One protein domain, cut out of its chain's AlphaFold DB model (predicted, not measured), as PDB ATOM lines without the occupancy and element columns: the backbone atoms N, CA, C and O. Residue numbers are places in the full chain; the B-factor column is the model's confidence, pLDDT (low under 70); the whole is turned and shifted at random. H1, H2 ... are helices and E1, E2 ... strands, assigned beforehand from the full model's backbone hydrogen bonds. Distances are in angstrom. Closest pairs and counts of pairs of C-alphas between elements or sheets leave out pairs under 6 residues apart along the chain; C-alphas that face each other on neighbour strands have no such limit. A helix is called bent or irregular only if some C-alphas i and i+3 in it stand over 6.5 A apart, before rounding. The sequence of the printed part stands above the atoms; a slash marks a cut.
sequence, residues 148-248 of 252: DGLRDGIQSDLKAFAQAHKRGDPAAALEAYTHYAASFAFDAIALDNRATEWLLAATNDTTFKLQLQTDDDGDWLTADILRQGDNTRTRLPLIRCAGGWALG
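What this domain is: This is residues 148 to 248 of the 252 residues of an uncharacterized protein of Nannocystis exedens (UniProt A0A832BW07). A curled sheet of four strands has the helices H1 and H4 packed on one face, in two layers, helices on one side of a sheet. H1 and H2 form a long helical hairpin; H1 packs on the sheet with residues 148 to 158, while its later residues run on beyond it. The little helix H3 sits at the corner between H2 and H4, and the long strand E3 pairs with E2 along its first part and with E4 along its last. The 101 printed residues hold H1, H2, H3, H4, E1, E2, E3 and E4 in that order along the chain, and the sheet, E1 - E2 - E3 - E4, is antiparallel throughout; the class is mixed, helices and strands. The whole is compact, with a radius of gyration of the C-alphas of 13.2 A and spans of 41 by 36 by 25 A.

How they stand to each other: H1, residues 148 to 167, and H2, residues 170 to 182, touch as a helical hairpin, at a shallow tilt of 21 degrees, opposite ways; their closest C-alphas are those of Phe 161 and Ala 173, 4.7 A apart. H3, residues 186 to 190, and H4, residues 194 to 203, touch only at the corner, the C-alphas of Ile 189 and Ala 195 being closest at 5.5 A. H1 touches H4 with its residues 158 to 166 alone, at a steep tilt of 49 degrees, the same way; the closest C-alphas are those of Ala 162 and Thr 203, 4.6 A apart. E1, residues 209 to 214, E2, residues 220 to 227, E3, residues 230 to 241, and E4, residues 244 to 247, make a meander, each strand the antiparallel neighbour of the one before. The E1 and E2 hairpin has N 222 and O 213 at 2.8 A, the E2 and E3 hairpin N 223 and O 234 at 2.8 A, and the E3 and E4 hairpin N 239 and O 246 at 2.8 A, within hydrogen-bond range. H1 is on the sheet, and the closest C-alphas of H1 and E1 are those of Arg 151 and Leu 212, 6.1 A apart. H4 and E1 are near each other, while H2 and H3 only graze the sheet. Every O i to N i+4 pair is within hydrogen-bond range in H2, H3 and H4, and 15 of 16 are in H1.

Where its parts are: H1 begins at C-alpha 148, (59.519, -23.747, 95.672), and spans 29.9 A; it is irregular, with C-alphas 148 and 151 7.2 A apart. H2 spans 18.2 A, H4 14.4 A, E2 21.7 A and E3 32.3 A. E4 ends at C-alpha 247, (49.704, -32.576, 95.011).

The domain as a whole: The two C-alphas farthest apart are those of Gly 168 and Asp 217, 41.9 A. The printed part has no cut, and its links between named elements are tight. Mean pLDDT of the printed part is 83.3; residues 205 to 218 and 222 to 230 are under 70.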
ATOM      1  N   ASP A 148      59.575 -25.182  95.396       80.94
ATOM      2  CA  ASP A 148      59.519 -23.747  95.672       80.94
ATOM      3  C   ASP A 148      58.555 -23.043  94.704       80.94
ATOM      4  O   ASP A 148      57.853 -22.100  95.071       80.94
ATOM      5  N   GLY A 149      58.460 -23.551  93.472       83.38
ATOM      6  CA  GLY A 149      57.563 -23.049  92.432       83.38
ATOM      7  C   GLY A 149      56.169 -23.685  92.400       83.38
ATOM      8  O   GLY A 149      55.326 -23.234  91.621       83.38
ATOM      9  N   LEU A 150      55.892 -24.724  93.198       86.31
ATOM     10  CA  LEU A 150      54.633 -25.473  93.110       86.31
ATOM     11  C   LEU A 150      53.434 -24.592  93.484       86.31
ATOM     12  O   LEU A 150      52.459 -24.532  92.734       86.31
ATOM     13  N   ARG A 151      53.517 -23.867  94.607       82.56
ATOM     14  CA  ARG A 151      52.429 -22.990  95.071       82.56
ATOM     15  C   ARG A 151      52.139 -21.869  94.084       82.56
ATOM     16  O   ARG A 151      51.000 -21.709  93.639       82.56
ATOM     17  N   ASP A 152      53.162 -21.072  93.797       84.75
ATOM     18  CA  ASP A 152      53.012 -19.859  92.999       84.75
ATOM     19  C   ASP A 152      52.646 -20.233  91.554       84.75
ATOM     20  O   ASP A 152      51.837 -19.558  90.918       84.75
ATOM     21  N   GLY A 153      53.141 -21.383  91.081       90.19
ATOM     22  CA  GLY A 153      52.751 -21.999  89.820       90.19
ATOM     23  C   GLY A 153      51.259 -22.314  89.749       90.19
ATOM     24  O   GLY A 153      50.598 -21.856  88.823       90.19
ATOM     25  N   ILE A 154      50.703 -23.015  90.745       90.75
ATOM     26  CA  ILE A 154      49.266 -23.337  90.781       90.75
ATOM     27  C   ILE A 154      48.413 -22.062  90.744       90.75
ATOM     28  O   ILE A 154      47.477 -21.970  89.948       90.75
ATOM     29  N   GLN A 155      48.728 -21.061  91.571       86.94
ATOM     30  CA  GLN A 155      47.980 -19.798  91.590       86.94
ATOM     31  C   GLN A 155      48.082 -19.042  90.260       86.94
ATOM     32  O   GLN A 155      47.087 -18.494  89.775       86.94
ATOM     33  N   SER A 156      49.278 -19.014  89.667       91.62
ATOM     34  CA  SER A 156      49.513 -18.402  88.363       91.62
ATOM     35  C   SER A 156      48.699 -19.090  87.269       91.62
ATOM     36  O   SER A 156      48.040 -18.406  86.486       91.62
ATOM     37  N   ASP A 157      48.674 -20.423  87.247       94.00
ATOM     38  CA  ASP A 157      47.943 -21.193  86.241       94.00
ATOM     39  C   ASP A 157      46.422 -21.028  86.384       94.00
ATOM     40  O   ASP A 157      45.734 -20.826  85.384       94.00
ATOM     41  N   LEU A 158      45.891 -21.019  87.617       91.31
ATOM     42  CA  LEU A 158      44.476 -20.720  87.889       91.31
ATOM     43  C   LEU A 158      44.084 -19.342  87.334       91.31
ATOM     44  O   LEU A 158      43.064 -19.194  86.657       91.31
ATOM     45  N   LYS A 159      44.914 -18.324  87.592       91.19
ATOM     46  CA  LYS A 159      44.698 -16.962  87.092       91.19
ATOM     47  C   LYS A 159      44.786 -16.903  85.567       91.19
ATOM     48  O   LYS A 159      43.949 -16.253  84.941       91.19
ATOM     49  N   ALA A 160      45.778 -17.564  84.972       94.44
ATOM     50  CA  ALA A 160      45.958 -17.617  83.525       94.44
ATOM     51  C   ALA A 160      44.754 -18.280  82.840       94.44
ATOM     52  O   ALA A 160      44.212 -17.718  81.887       94.44
ATOM     53  N   PHE A 161      44.273 -19.404  83.382       93.12
ATOM     54  CA  PHE A 161      43.075 -20.089  82.901       93.12
ATOM     55  C   PHE A 161      41.843 -19.186  82.973       93.12
ATOM     56  O   PHE A 161      41.157 -19.001  81.970       93.12
ATOM     57  N   ALA A 162      41.585 -18.563  84.127       91.12
ATOM     58  CA  ALA A 162      40.440 -17.671  84.310       91.12
ATOM     59  C   ALA A 162      40.454 -16.488  83.331       91.12
ATOM     60  O   ALA A 162      39.428 -16.135  82.746       91.12
ATOM     61  N   GLN A 163      41.628 -15.893  83.102       93.44
ATOM     62  CA  GLN A 163      41.793 -14.805  82.143       93.44
ATOM     63  C   GLN A 163      41.584 -15.261  80.695       93.44
ATOM     64  O   GLN A 163      40.924 -14.552  79.938       93.44
ATOM     65  N   ALA A 164      42.128 -16.415  80.306       93.62
ATOM     66  CA  ALA A 164      41.935 -16.979  78.973       93.62
ATOM     67  C   ALA A 164      40.461 -17.330  78.719       93.62
ATOM     68  O   ALA A 164      39.893 -16.923  77.707       93.62
ATOM     69  N   HIS A 165      39.807 -17.960  79.699       90.31
ATOM     70  CA  HIS A 165      38.380 -18.266  79.659       90.31
ATOM     71  C   HIS A 165      37.530 -16.996  79.492       90.31
ATOM     72  O   HIS A 165      36.668 -16.935  78.621       90.31
ATOM     73  N   LYS A 166      37.816 -15.933  80.260       90.94
ATOM     74  CA  LYS A 166      37.114 -14.640  80.149       90.94
ATOM     75  C   LYS A 166      37.273 -13.979  78.775       90.94
ATOM     76  O   LYS A 166      36.380 -13.253  78.346       90.94
ATOM     77  N   ARG A 167      38.400 -14.208  78.094       93.00
ATOM     78  CA  ARG A 167      38.661 -13.703  76.737       93.00
ATOM     79  C   ARG A 167      38.072 -14.583  75.629       93.00
ATOM     80  O   ARG A 167      38.102 -14.154  74.482       93.00
ATOM     81  N   GLY A 168      37.553 -15.772  75.947       91.00
ATOM     82  CA  GLY A 168      37.125 -16.746  74.939       91.00
ATOM     83  C   GLY A 168      38.296 -17.324  74.137       91.00
ATOM     84  O   GLY A 168      38.161 -17.551  72.941       91.00
ATOM     85  N   ASP A 169      39.451 -17.510  74.783       93.50
ATOM     86  CA  ASP A 169      40.688 -18.018  74.179       93.50
ATOM     87  C   ASP A 169      40.942 -19.469  74.643       93.50
ATOM     88  O   ASP A 169      41.586 -19.682  75.681       93.50
ATOM     89  N   PRO A 170      40.387 -20.482  73.941       91.69
ATOM     90  CA  PRO A 170      40.484 -21.878  74.358       91.69
ATOM     91  C   PRO A 170      41.927 -22.384  74.328       91.69
ATOM     92  O   PRO A 170      42.325 -23.102  75.240       91.69
ATOM     93  N   ALA A 171      42.743 -21.957  73.363       92.50
ATOM     94  CA  ALA A 171      44.138 -22.375  73.262       92.50
ATOM     95  C   ALA A 171      44.944 -21.966  74.508       92.50
ATOM     96  O   ALA A 171      45.579 -22.815  75.139       92.50
ATOM     97  N   ALA A 172      44.853 -20.697  74.922       94.88
ATOM     98  CA  ALA A 172      45.524 -20.231  76.135       94.88
ATOM     99  C   ALA A 172      44.944 -20.870  77.411       94.88
ATOM    100  O   ALA A 172      45.677 -21.127  78.369       94.88
ATOM    101  N   ALA A 173      43.637 -21.160  77.440       93.50
ATOM    102  CA  ALA A 173      43.015 -21.859  78.563       93.50
ATOM    103  C   ALA A 173      43.526 -23.305  78.672       93.50
ATOM    104  O   ALA A 173      43.854 -23.766  79.763       93.50
ATOM    105  N   LEU A 174      43.652 -24.016  77.552       93.25
ATOM    106  CA  LEU A 174      44.181 -25.380  77.506       93.25
ATOM    107  C   LEU A 174      45.657 -25.454  77.898       93.25
ATOM    108  O   LEU A 174      46.054 -26.387  78.600       93.25
ATOM    109  N   GLU A 175      46.464 -24.474  77.493       94.56
ATOM    110  CA  GLU A 175      47.864 -24.370  77.913       94.56
ATOM    111  C   GLU A 175      47.972 -24.159  79.430       94.56
ATOM    112  O   GLU A 175      48.632 -24.941  80.120       94.56
ATOM    113  N   ALA A 176      47.246 -23.172  79.969       94.88
ATOM    114  CA  ALA A 176      47.199 -22.913  81.407       94.88
ATOM    115  C   ALA A 176      46.705 -24.139  82.189       94.88
ATOM    116  O   ALA A 176      47.272 -24.487  83.224       94.88
ATOM    117  N   TYR A 177      45.698 -24.847  81.670       93.69
ATOM    118  CA  TYR A 177      45.240 -26.091  82.274       93.69
ATOM    119  C   TYR A 177      46.296 -27.202  82.222       93.69
ATOM    120  O   TYR A 177      46.473 -27.915  83.203       93.69
ATOM    121  N   THR A 178      47.016 -27.363  81.111       93.31
ATOM    122  CA  THR A 178      48.073 -28.382  80.996       93.31
ATOM    123  C   THR A 178      49.149 -28.168  82.058       93.31
ATOM    124  O   THR A 178      49.571 -29.113  82.730       93.31
ATOM    125  N   HIS A 179      49.554 -26.913  82.250       94.12
ATOM    126  CA  HIS A 179      50.461 -26.514  83.316       94.12
ATOM    127  C   HIS A 179      49.854 -26.805  84.692       94.12
ATOM    128  O   HIS A 179      50.479 -27.511  85.492       94.12
ATOM    129  N   TYR A 180      48.630 -26.346  84.945       94.19
ATOM    130  CA  TYR A 180      47.917 -26.579  86.198       94.19
ATOM    131  C   TYR A 180      47.846 -28.069  86.553       94.19
ATOM    132  O   TYR A 180      48.250 -28.464  87.643       94.19
ATOM    133  N   ALA A 181      47.407 -28.913  85.615       93.75
ATOM    134  CA  ALA A 181      47.253 -30.349  85.796       93.75
ATOM    135  C   ALA A 181      48.571 -31.022  86.194       93.75
ATOM    136  O   ALA A 181      48.563 -31.919  87.040       93.75
ATOM    137  N   ALA A 182      49.711 -30.583  85.645       93.56
ATOM    138  CA  ALA A 182      51.028 -31.121  85.990       93.56
ATOM    139  C   ALA A 182      51.389 -30.949  87.480       93.56
ATOM    140  O   ALA A 182      52.185 -31.726  88.002       93.56
ATOM    141  N   SER A 183      50.767 -30.005  88.187       93.94
ATOM    142  CA  SER A 183      50.967 -29.777  89.624       93.94
ATOM    143  C   SER A 183      50.285 -30.814  90.525       93.94
ATOM    144  O   SER A 183      50.428 -30.749  91.742       93.94
ATOM    145  N   PHE A 184      49.556 -31.777  89.958       93.31
ATOM    146  CA  PHE A 184      48.763 -32.768  90.688       93.31
ATOM    147  C   PHE A 184      49.146 -34.197  90.290       93.31
ATOM    148  O   PHE A 184      49.444 -34.472  89.127       93.31
ATOM    149  N   ALA A 185      49.086 -35.136  91.232       93.06
ATOM    150  CA  ALA A 185      49.139 -36.570  90.970       93.06
ATOM    151  C   ALA A 185      47.904 -37.022  90.172       93.06
ATOM    152  O   ALA A 185      46.933 -36.278  90.037       93.06
ATOM    153  N   PHE A 186      47.943 -38.222  89.573       92.69
ATOM    154  CA  PHE A 186      46.840 -38.695  88.718       92.69
ATOM    155  C   PHE A 186      45.525 -38.776  89.479       92.69
ATOM    156  O   PHE A 186      44.545 -38.190  89.036       92.69
ATOM    157  N   ASP A 187      45.532 -39.410  90.645       91.38
ATOM    158  CA  ASP A 187      44.313 -39.570  91.432       91.38
ATOM    159  C   ASP A 187      43.742 -38.200  91.854       91.38
ATOM    160  O   ASP A 187      42.540 -37.974  91.761       91.38
ATOM    161  N   ALA A 188      44.611 -37.240  92.184       90.69
ATOM    162  CA  ALA A 188      44.220 -35.882  92.565       90.69
ATOM    163  C   ALA A 188      43.583 -35.079  91.418       90.69
ATOM    164  O   ALA A 188      42.583 -34.395  91.620       90.69
ATOM    165  N   ILE A 189      44.160 -35.136  90.210       91.25
ATOM    166  CA  ILE A 189      43.620 -34.381  89.071       91.25
ATOM    167  C   ILE A 189      42.412 -35.076  88.457       91.25
ATOM    168  O   ILE A 189      41.466 -34.392  88.105       91.25
ATOM    169  N   ALA A 190      42.452 -36.405  88.312       91.25
ATOM    170  CA  ALA A 190      41.524 -37.159  87.475       91.25
ATOM    171  C   ALA A 190      40.365 -37.800  88.239       91.25
ATOM    172  O   ALA A 190      39.345 -38.091  87.625       91.25
ATOM    173  N   LEU A 191      40.531 -38.066  89.538       90.69
ATOM    174  CA  LEU A 191      39.549 -38.805  90.335       90.69
ATOM    175  C   LEU A 191      38.953 -37.931  91.447       90.69
ATOM    176  O   LEU A 191      37.773 -38.033  91.747       90.69
ATOM    177  N   ASP A 192      39.733 -37.033  92.040       86.56
ATOM    178  CA  ASP A 192      39.328 -36.281  93.234       86.56
ATOM    179  C   ASP A 192      38.359 -35.105  92.955       86.56
ATOM    180  O   ASP A 192      37.804 -34.525  93.880       86.56
ATOM    181  N   ASN A 193      38.119 -34.731  91.692       84.62
ATOM    182  CA  ASN A 193      37.311 -33.577  91.232       84.62
ATOM    183  C   ASN A 193      37.724 -32.187  91.766       84.62
ATOM    184  O   ASN A 193      37.520 -31.194  91.073       84.62
ATOM    185  N   ARG A 194      38.359 -32.079  92.937       85.56
ATOM    186  CA  ARG A 194      38.740 -30.824  93.600       85.56
ATOM    187  C   ARG A 194      39.605 -29.933  92.728       85.56
ATOM    188  O   ARG A 194      39.349 -28.738  92.635       85.56
ATOM    189  N   ALA A 195      40.596 -30.505  92.048       87.69
ATOM    190  CA  ALA A 195      41.450 -29.737  91.150       87.69
ATOM    191  C   ALA A 195      40.626 -29.056  90.041       87.69
ATOM    192  O   ALA A 195      40.849 -27.884  89.736       87.69
ATOM    193  N   THR A 196      39.632 -29.748  89.486       87.38
ATOM    194  CA  THR A 196      38.686 -29.168  88.528       87.38
ATOM    195  C   THR A 196      37.794 -28.116  89.186       87.38
ATOM    196  O   THR A 196      37.630 -27.027  88.643       87.38
ATOM    197  N   GLU A 197      37.252 -28.389  90.373       85.94
ATOM    198  CA  GLU A 197      36.409 -27.437  91.108       85.94
ATOM    199  C   GLU A 197      37.129 -26.117  91.405       85.94
ATOM    200  O   GLU A 197      36.529 -25.051  91.277       85.94
ATOM    201  N   TRP A 198      38.412 -26.163  91.768       86.88
ATOM    202  CA  TRP A 198      39.234 -24.974  92.018       86.88
ATOM    203  C   TRP A 198      39.415 -24.132  90.762       86.88
ATOM    204  O   TRP A 198      39.298 -22.907  90.799       86.88
ATOM    205  N   LEU A 199      39.658 -24.796  89.636       88.81
ATOM    206  CA  LEU A 199      39.833 -24.145  88.349       88.81
ATOM    207  C   LEU A 199      38.539 -23.466  87.875       88.81
ATOM    208  O   LEU A 199      38.580 -22.320  87.438       88.81
ATOM    209  N   LEU A 200      37.386 -24.125  88.028       87.31
ATOM    210  CA  LEU A 200      36.076 -23.533  87.720       87.31
ATOM    211  C   LEU A 200      35.686 -22.429  88.706       87.31
ATOM    212  O   LEU A 200      35.055 -21.444  88.334       87.31
ATOM    213  N   ALA A 201      36.060 -22.554  89.980       84.25
ATOM    214  CA  ALA A 201      35.846 -21.483  90.947       84.25
ATOM    215  C   ALA A 201      36.620 -20.219  90.546       84.25
ATOM    216  O   ALA A 201      36.083 -19.115  90.663       84.25
ATOM    217  N   ALA A 202      37.835 -20.376  90.009       84.75
ATOM    218  CA  ALA A 202      38.642 -19.266  89.515       84.75
ATOM    219  C   ALA A 202      38.002 -18.532  88.319       84.75
ATOM    220  O   ALA A 202      38.264 -17.343  88.144       84.75
ATOM    221  N   THR A 203      37.140 -19.179  87.520       86.62
ATOM    222  CA  THR A 203      36.456 -18.517  86.390       86.62
ATOM    223  C   THR A 203      35.238 -17.689  86.798       86.62
ATOM    224  O   THR A 203      34.807 -16.840  86.023       86.62
ATOM    225  N   ASN A 204      34.662 -17.922  87.981       80.31
ATOM    226  CA  ASN A 204      33.361 -17.366  88.376       80.31
ATOM    227  C   ASN A 204      33.451 -16.070  89.205       80.31
ATOM    228  O   ASN A 204      32.514 -15.769  89.943       80.31
ATOM    229  N   ASP A 205      34.577 -15.341  89.155       64.75
ATOM    230  CA  ASP A 205      34.866 -14.129  89.960       64.75
ATOM    231  C   ASP A 205      34.574 -14.293  91.475       64.75
ATOM    232  O   ASP A 205      34.504 -13.330  92.241       64.75
ATOM    233  N   THR A 206      34.428 -15.536  91.941       59.88
ATOM    234  CA  THR A 206      34.283 -15.861  93.354       59.88
ATOM    235  C   THR A 206      35.630 -15.588  94.001       59.88
ATOM    236  O   THR A 206      36.665 -15.878  93.402       59.88
ATOM    237  N   THR A 207      35.646 -15.039  95.218       58.53
ATOM    238  CA  THR A 207      36.877 -14.775  95.976       58.53
ATOM    239  C   THR A 207      37.535 -16.083  96.429       58.53
ATOM    240  O   THR A 207      37.670 -16.327  97.619       58.53
ATOM    241  N   PHE A 208      37.926 -16.940  95.489       60.09
ATOM    242  CA  PHE A 208      38.671 -18.159  95.719       60.09
ATOM    243  C   PHE A 208      40.114 -17.763  96.005       60.09
ATOM    244  O   PHE A 208      40.875 -17.377  95.116       60.09
ATOM    245  N   LYS A 209      40.483 -17.798  97.280       64.38
ATOM    246  CA  LYS A 209      41.876 -17.675  97.693       64.38
ATOM    247  C   LYS A 209      42.335 -19.056  98.094       64.38
ATOM    248  O   LYS A 209      41.824 -19.593  99.067       64.38
ATOM    249  N   LEU A 210      43.282 -19.579  97.327       65.75
ATOM    250  CA  LEU A 210      44.024 -20.780  97.650       65.75
ATOM    251  C   LEU A 210      45.287 -20.354  98.394       65.75
ATOM    252  O   LEU A 210      46.208 -19.836  97.763       65.75
ATOM    253  N   GLN A 211      45.336 -20.511  99.715       67.44
ATOM    254  CA  GLN A 211      46.600 -20.351 100.443       67.44
ATOM    255  C   GLN A 211      47.250 -21.716 100.569       67.44
ATOM    256  O   GLN A 211      46.598 -22.656 101.013       67.44
ATOM    257  N   LEU A 212      48.512 -21.811 100.150       66.94
ATOM    258  CA  LEU A 212      49.280 -23.042 100.251       66.94
ATOM    259  C   LEU A 212      50.404 -22.858 101.263       66.94
ATOM    260  O   LEU A 212      51.237 -21.960 101.113       66.94
ATOM    261  N   GLN A 213      50.390 -23.696 102.293       69.56
ATOM    262  CA  GLN A 213      51.400 -23.736 103.347       69.56
ATOM    263  C   GLN A 213      51.983 -25.142 103.413       69.56
ATOM    264  O   GLN A 213      51.228 -26.115 103.458       69.56
ATOM    265  N   THR A 214      53.307 -25.249 103.403       68.44
ATOM    266  CA  THR A 214      53.989 -26.488 103.776       68.44
ATOM    267  C   THR A 214      53.874 -26.660 105.283       68.44
ATOM    268  O   THR A 214      54.082 -25.691 106.012       68.44
ATOM    269  N   ASP A 215      53.502 -27.852 105.741       68.69
ATOM    270  CA  ASP A 215      53.538 -28.156 107.176       68.69
ATOM    271  C   ASP A 215      54.994 -28.286 107.656       68.69
ATOM    272  O   ASP A 215      55.888 -28.515 106.835       68.69
ATOM    273  N   ASP A 216      55.232 -28.170 108.963       66.88
ATOM    274  CA  ASP A 216      56.576 -28.275 109.560       66.88
ATOM    275  C   ASP A 216      57.232 -29.642 109.266       66.88
ATOM    276  O   ASP A 216      58.456 -29.752 109.187       66.88
ATOM    277  N   ASP A 217      56.408 -30.663 109.006       66.62
ATOM    278  CA  ASP A 217      56.821 -32.014 108.612       66.62
ATOM    279  C   ASP A 217      57.187 -32.148 107.114       66.62
ATOM    280  O   ASP A 217      57.585 -33.222 106.671       66.62
ATOM    281  N   GLY A 218      57.045 -31.092 106.300       61.19
ATOM    282  CA  GLY A 218      57.524 -31.012 104.907       61.19
ATOM    283  C   GLY A 218      56.798 -31.874 103.859       61.19
ATOM    284  O   GLY A 218      56.892 -31.583 102.667       61.19
ATOM    285  N   ASP A 219      56.034 -32.883 104.278       72.62
ATOM    286  CA  ASP A 219      55.367 -33.853 103.389       72.62
ATOM    287  C   ASP A 219      53.955 -33.433 102.943       72.62
ATOM    288  O   ASP A 219      53.284 -34.130 102.175       72.62
ATOM    289  N   TRP A 220      53.477 -32.287 103.422       77.00
ATOM    290  CA  TRP A 220      52.108 -31.832 103.209       77.00
ATOM    291  C   TRP A 220      52.077 -30.415 102.696       77.00
ATOM    292  O   TRP A 220      52.855 -29.560 103.113       77.00
ATOM    293  N   LEU A 221      51.084 -30.161 101.856       72.12
ATOM    294  CA  LEU A 221      50.707 -28.829 101.457       72.12
ATOM    295  C   LEU A 221      49.238 -28.619 101.835       72.12
ATOM    296  O   LEU A 221      48.325 -29.298 101.365       72.12
ATOM    297  N   THR A 222      49.015 -27.691 102.757       69.88
ATOM    298  CA  THR A 222      47.681 -27.307 103.213       69.88
ATOM    299  C   THR A 222      47.117 -26.283 102.249       69.88
ATOM    300  O   THR A 222      47.713 -25.228 102.078       69.88
ATOM    301  N   ALA A 223      45.984 -26.605 101.635       68.25
ATOM    302  CA  ALA A 223      45.193 -25.737 100.786       68.25
ATOM    303  C   ALA A 223      44.018 -25.164 101.585       68.25
ATOM    304  O   ALA A 223      43.028 -25.853 101.841       68.25
ATOM    305  N   ASP A 224      44.108 -23.891 101.958       65.81
ATOM    306  CA  ASP A 224      42.951 -23.158 102.465       65.81
ATOM    307  C   ASP A 224      42.138 -22.658 101.282       65.81
ATOM    308  O   ASP A 224      42.632 -21.855 100.490       65.81
ATOM    309  N   ILE A 225      40.906 -23.150 101.162       64.75
ATOM    310  CA  ILE A 225      39.934 -22.708 100.171       64.75
ATOM    311  C   ILE A 225      38.976 -21.756 100.872       64.75
ATOM    312  O   ILE A 225      38.122 -22.164 101.661       64.75
ATOM    313  N   LEU A 226      39.114 -20.473 100.562       65.56
ATOM    314  CA  LEU A 226      38.169 -19.457 101.002       65.56
ATOM    315  C   LEU A 226      37.080 -19.338  99.928       65.56
ATOM    316  O   LEU A 226      37.347 -18.842  98.835       65.56
ATOM    317  N   ARG A 227      35.866 -19.820 100.206       63.84
ATOM    318  CA  ARG A 227      34.658 -19.575  99.398       63.84
ATOM    319  C   ARG A 227      33.789 -18.575 100.169       63.84
ATOM    320  O   ARG A 227      33.879 -18.490 101.386       63.84
ATOM    321  N   GLN A 228      32.992 -17.744  99.493       61.59
ATOM    322  CA  GLN A 228      32.196 -16.710 100.178       61.59
ATOM    323  C   GLN A 228      31.335 -17.312 101.306       61.59
ATOM    324  O   GLN A 228      30.352 -17.993 101.034       61.59
ATOM    325  N   GLY A 229      31.720 -17.053 102.561       64.75
ATOM    326  CA  GLY A 229      31.027 -17.542 103.758       64.75
ATOM    327  C   GLY A 229      31.433 -18.935 104.254       64.75
ATOM    328  O   GLY A 229      30.915 -19.349 105.286       64.75
ATOM    329  N   ASP A 230      32.356 -19.628 103.580       69.25
ATOM    330  CA  ASP A 230      32.838 -20.955 103.979       69.25
ATOM    331  C   ASP A 230      34.358 -21.071 103.793       69.25
ATOM    332  O   ASP A 230      34.896 -20.872 102.700       69.25
ATOM    333  N   ASN A 231      35.052 -21.385 104.884       71.19
ATOM    334  CA  ASN A 231      36.491 -21.598 104.889       71.19
ATOM    335  C   ASN A 231      36.746 -23.091 105.060       71.19
ATOM    336  O   ASN A 231      36.748 -23.607 106.178       71.19
ATOM    337  N   THR A 232      37.001 -23.778 103.952       76.56
ATOM    338  CA  THR A 232      37.378 -25.188 103.987       76.56
ATOM    339  C   THR A 232      38.896 -25.300 103.921       76.56
ATOM    340  O   THR A 232      39.517 -24.975 102.908       76.56
ATOM    341  N   ARG A 233      39.510 -25.793 104.998       77.00
ATOM    342  CA  ARG A 233      40.925 -26.174 105.006       77.00
ATOM    343  C   ARG A 233      41.054 -27.619 104.538       77.00
ATOM    344  O   ARG A 233      40.514 -28.520 105.170       77.00
ATOM    345  N   THR A 234      41.781 -27.843 103.450       79.75
ATOM    346  CA  THR A 234      42.071 -29.180 102.917       79.75
ATOM    347  C   THR A 234      43.565 -29.446 103.010       79.75
ATOM    348  O   THR A 234      44.367 -28.659 102.519       79.75
ATOM    349  N   ARG A 235      43.971 -30.569 103.606       82.06
ATOM    350  CA  ARG A 235      45.371 -31.015 103.567       82.06
ATOM    351  C   ARG A 235      45.578 -31.941 102.378       82.06
ATOM    352  O   ARG A 235      44.847 -32.917 102.237       82.06
ATOM    353  N   LEU A 236      46.568 -31.640 101.543       86.75
ATOM    354  CA  LEU A 236      46.948 -32.477 100.411       86.75
ATOM    355  C   LEU A 236      48.373 -33.001 100.605       86.75
ATOM    356  O   LEU A 236      49.260 -32.220 100.961       86.75
ATOM    357  N   PRO A 237      48.615 -34.303 100.391       88.75
ATOM    358  CA  PRO A 237      49.961 -34.845 100.478       88.75
ATOM    359  C   PRO A 237      50.810 -34.331  99.322       88.75
ATOM    360  O   PRO A 237      50.321 -34.175  98.201       88.75
ATOM    361  N   LEU A 238      52.096 -34.117  99.570       89.12
ATOM    362  CA  LEU A 238      53.077 -33.929  98.514       89.12
ATOM    363  C   LEU A 238      53.568 -35.298  98.049       89.12
ATOM    364  O   LEU A 238      54.029 -36.128  98.826       89.12
ATOM    365  N   ILE A 239      53.462 -35.544  96.749       90.06
ATOM    366  CA  ILE A 239      53.875 -36.794  96.119       90.06
ATOM    367  C   ILE A 239      55.008 -36.492  95.146       90.06
ATOM    368  O   ILE A 239      54.931 -35.569  94.333       90.06
ATOM    369  N   ARG A 240      56.064 -37.304  95.197       88.69
ATOM    370  CA  ARG A 240      57.123 -37.283  94.188       88.69
ATOM    371  C   ARG A 240      56.646 -37.937  92.899       88.69
ATOM    372  O   ARG A 240      56.114 -39.044  92.907       88.69
ATOM    373  N   CYS A 241      56.918 -37.292  91.777       87.50
ATOM    374  CA  CYS A 241      56.824 -37.922  90.473       87.50
ATOM    375  C   CYS A 241      57.943 -37.443  89.539       87.50
ATOM    376  O   CYS A 241      58.852 -36.735  89.967       87.50
ATOM    377  N   ALA A 242      57.930 -37.886  88.278       84.00
ATOM    378  CA  ALA A 242      59.088 -37.773  87.387       84.00
ATOM    379  C   ALA A 242      59.616 -36.334  87.213       84.00
ATOM    380  O   ALA A 242      60.826 -36.150  87.117       84.00
ATOM    381  N   GLY A 243      58.734 -35.328  87.198       84.88
ATOM    382  CA  GLY A 243      59.102 -33.915  87.058       84.88
ATOM    383  C   GLY A 243      59.331 -33.155  88.370       84.88
ATOM    384  O   GLY A 243      59.579 -31.957  88.317       84.88
ATOM    385  N   GLY A 244      59.230 -33.802  89.540       91.00
ATOM    386  CA  GLY A 244      59.389 -33.148  90.844       91.00
ATOM    387  C   GLY A 244      58.287 -33.507  91.840       91.00
ATOM    388  O   GLY A 244      58.008 -34.682  92.069       91.00
ATOM    389  N   TRP A 245      57.686 -32.498  92.461       91.00
ATOM    390  CA  TRP A 245      56.609 -32.615  93.440       91.00
ATOM    391  C   TRP A 245      55.250 -32.285  92.836       91.00
ATOM    392  O   TRP A 245      55.118 -31.361  92.036       91.00
ATOM    393  N   ALA A 246      54.233 -33.033  93.241       92.75
ATOM    394  CA  ALA A 246      52.852 -32.825  92.849       92.75
ATOM    395  C   ALA A 246      51.924 -33.009  94.054       92.75
ATOM    396  O   ALA A 246      52.250 -33.729  94.996       92.75
ATOM    397  N   LEU A 247      50.747 -32.396  94.008       92.06
ATOM    398  CA  LEU A 247      49.704 -32.576  95.011       92.06
ATOM    399  C   LEU A 247      48.993 -33.914  94.816       92.06
ATOM    400  O   LEU A 247      48.469 -34.196  93.739       92.06
ATOM    401  N   GLY A 248      48.972 -34.743  95.850       90.88
ATOM    402  CA  GLY A 248      48.185 -35.966  95.898       90.88
ATOM    403  C   GLY A 248      46.708 -35.718  96.190       90.88
ATOM    404  O   GLY A 248      46.289 -34.589  96.442       90.88
TER     405      GLY A 248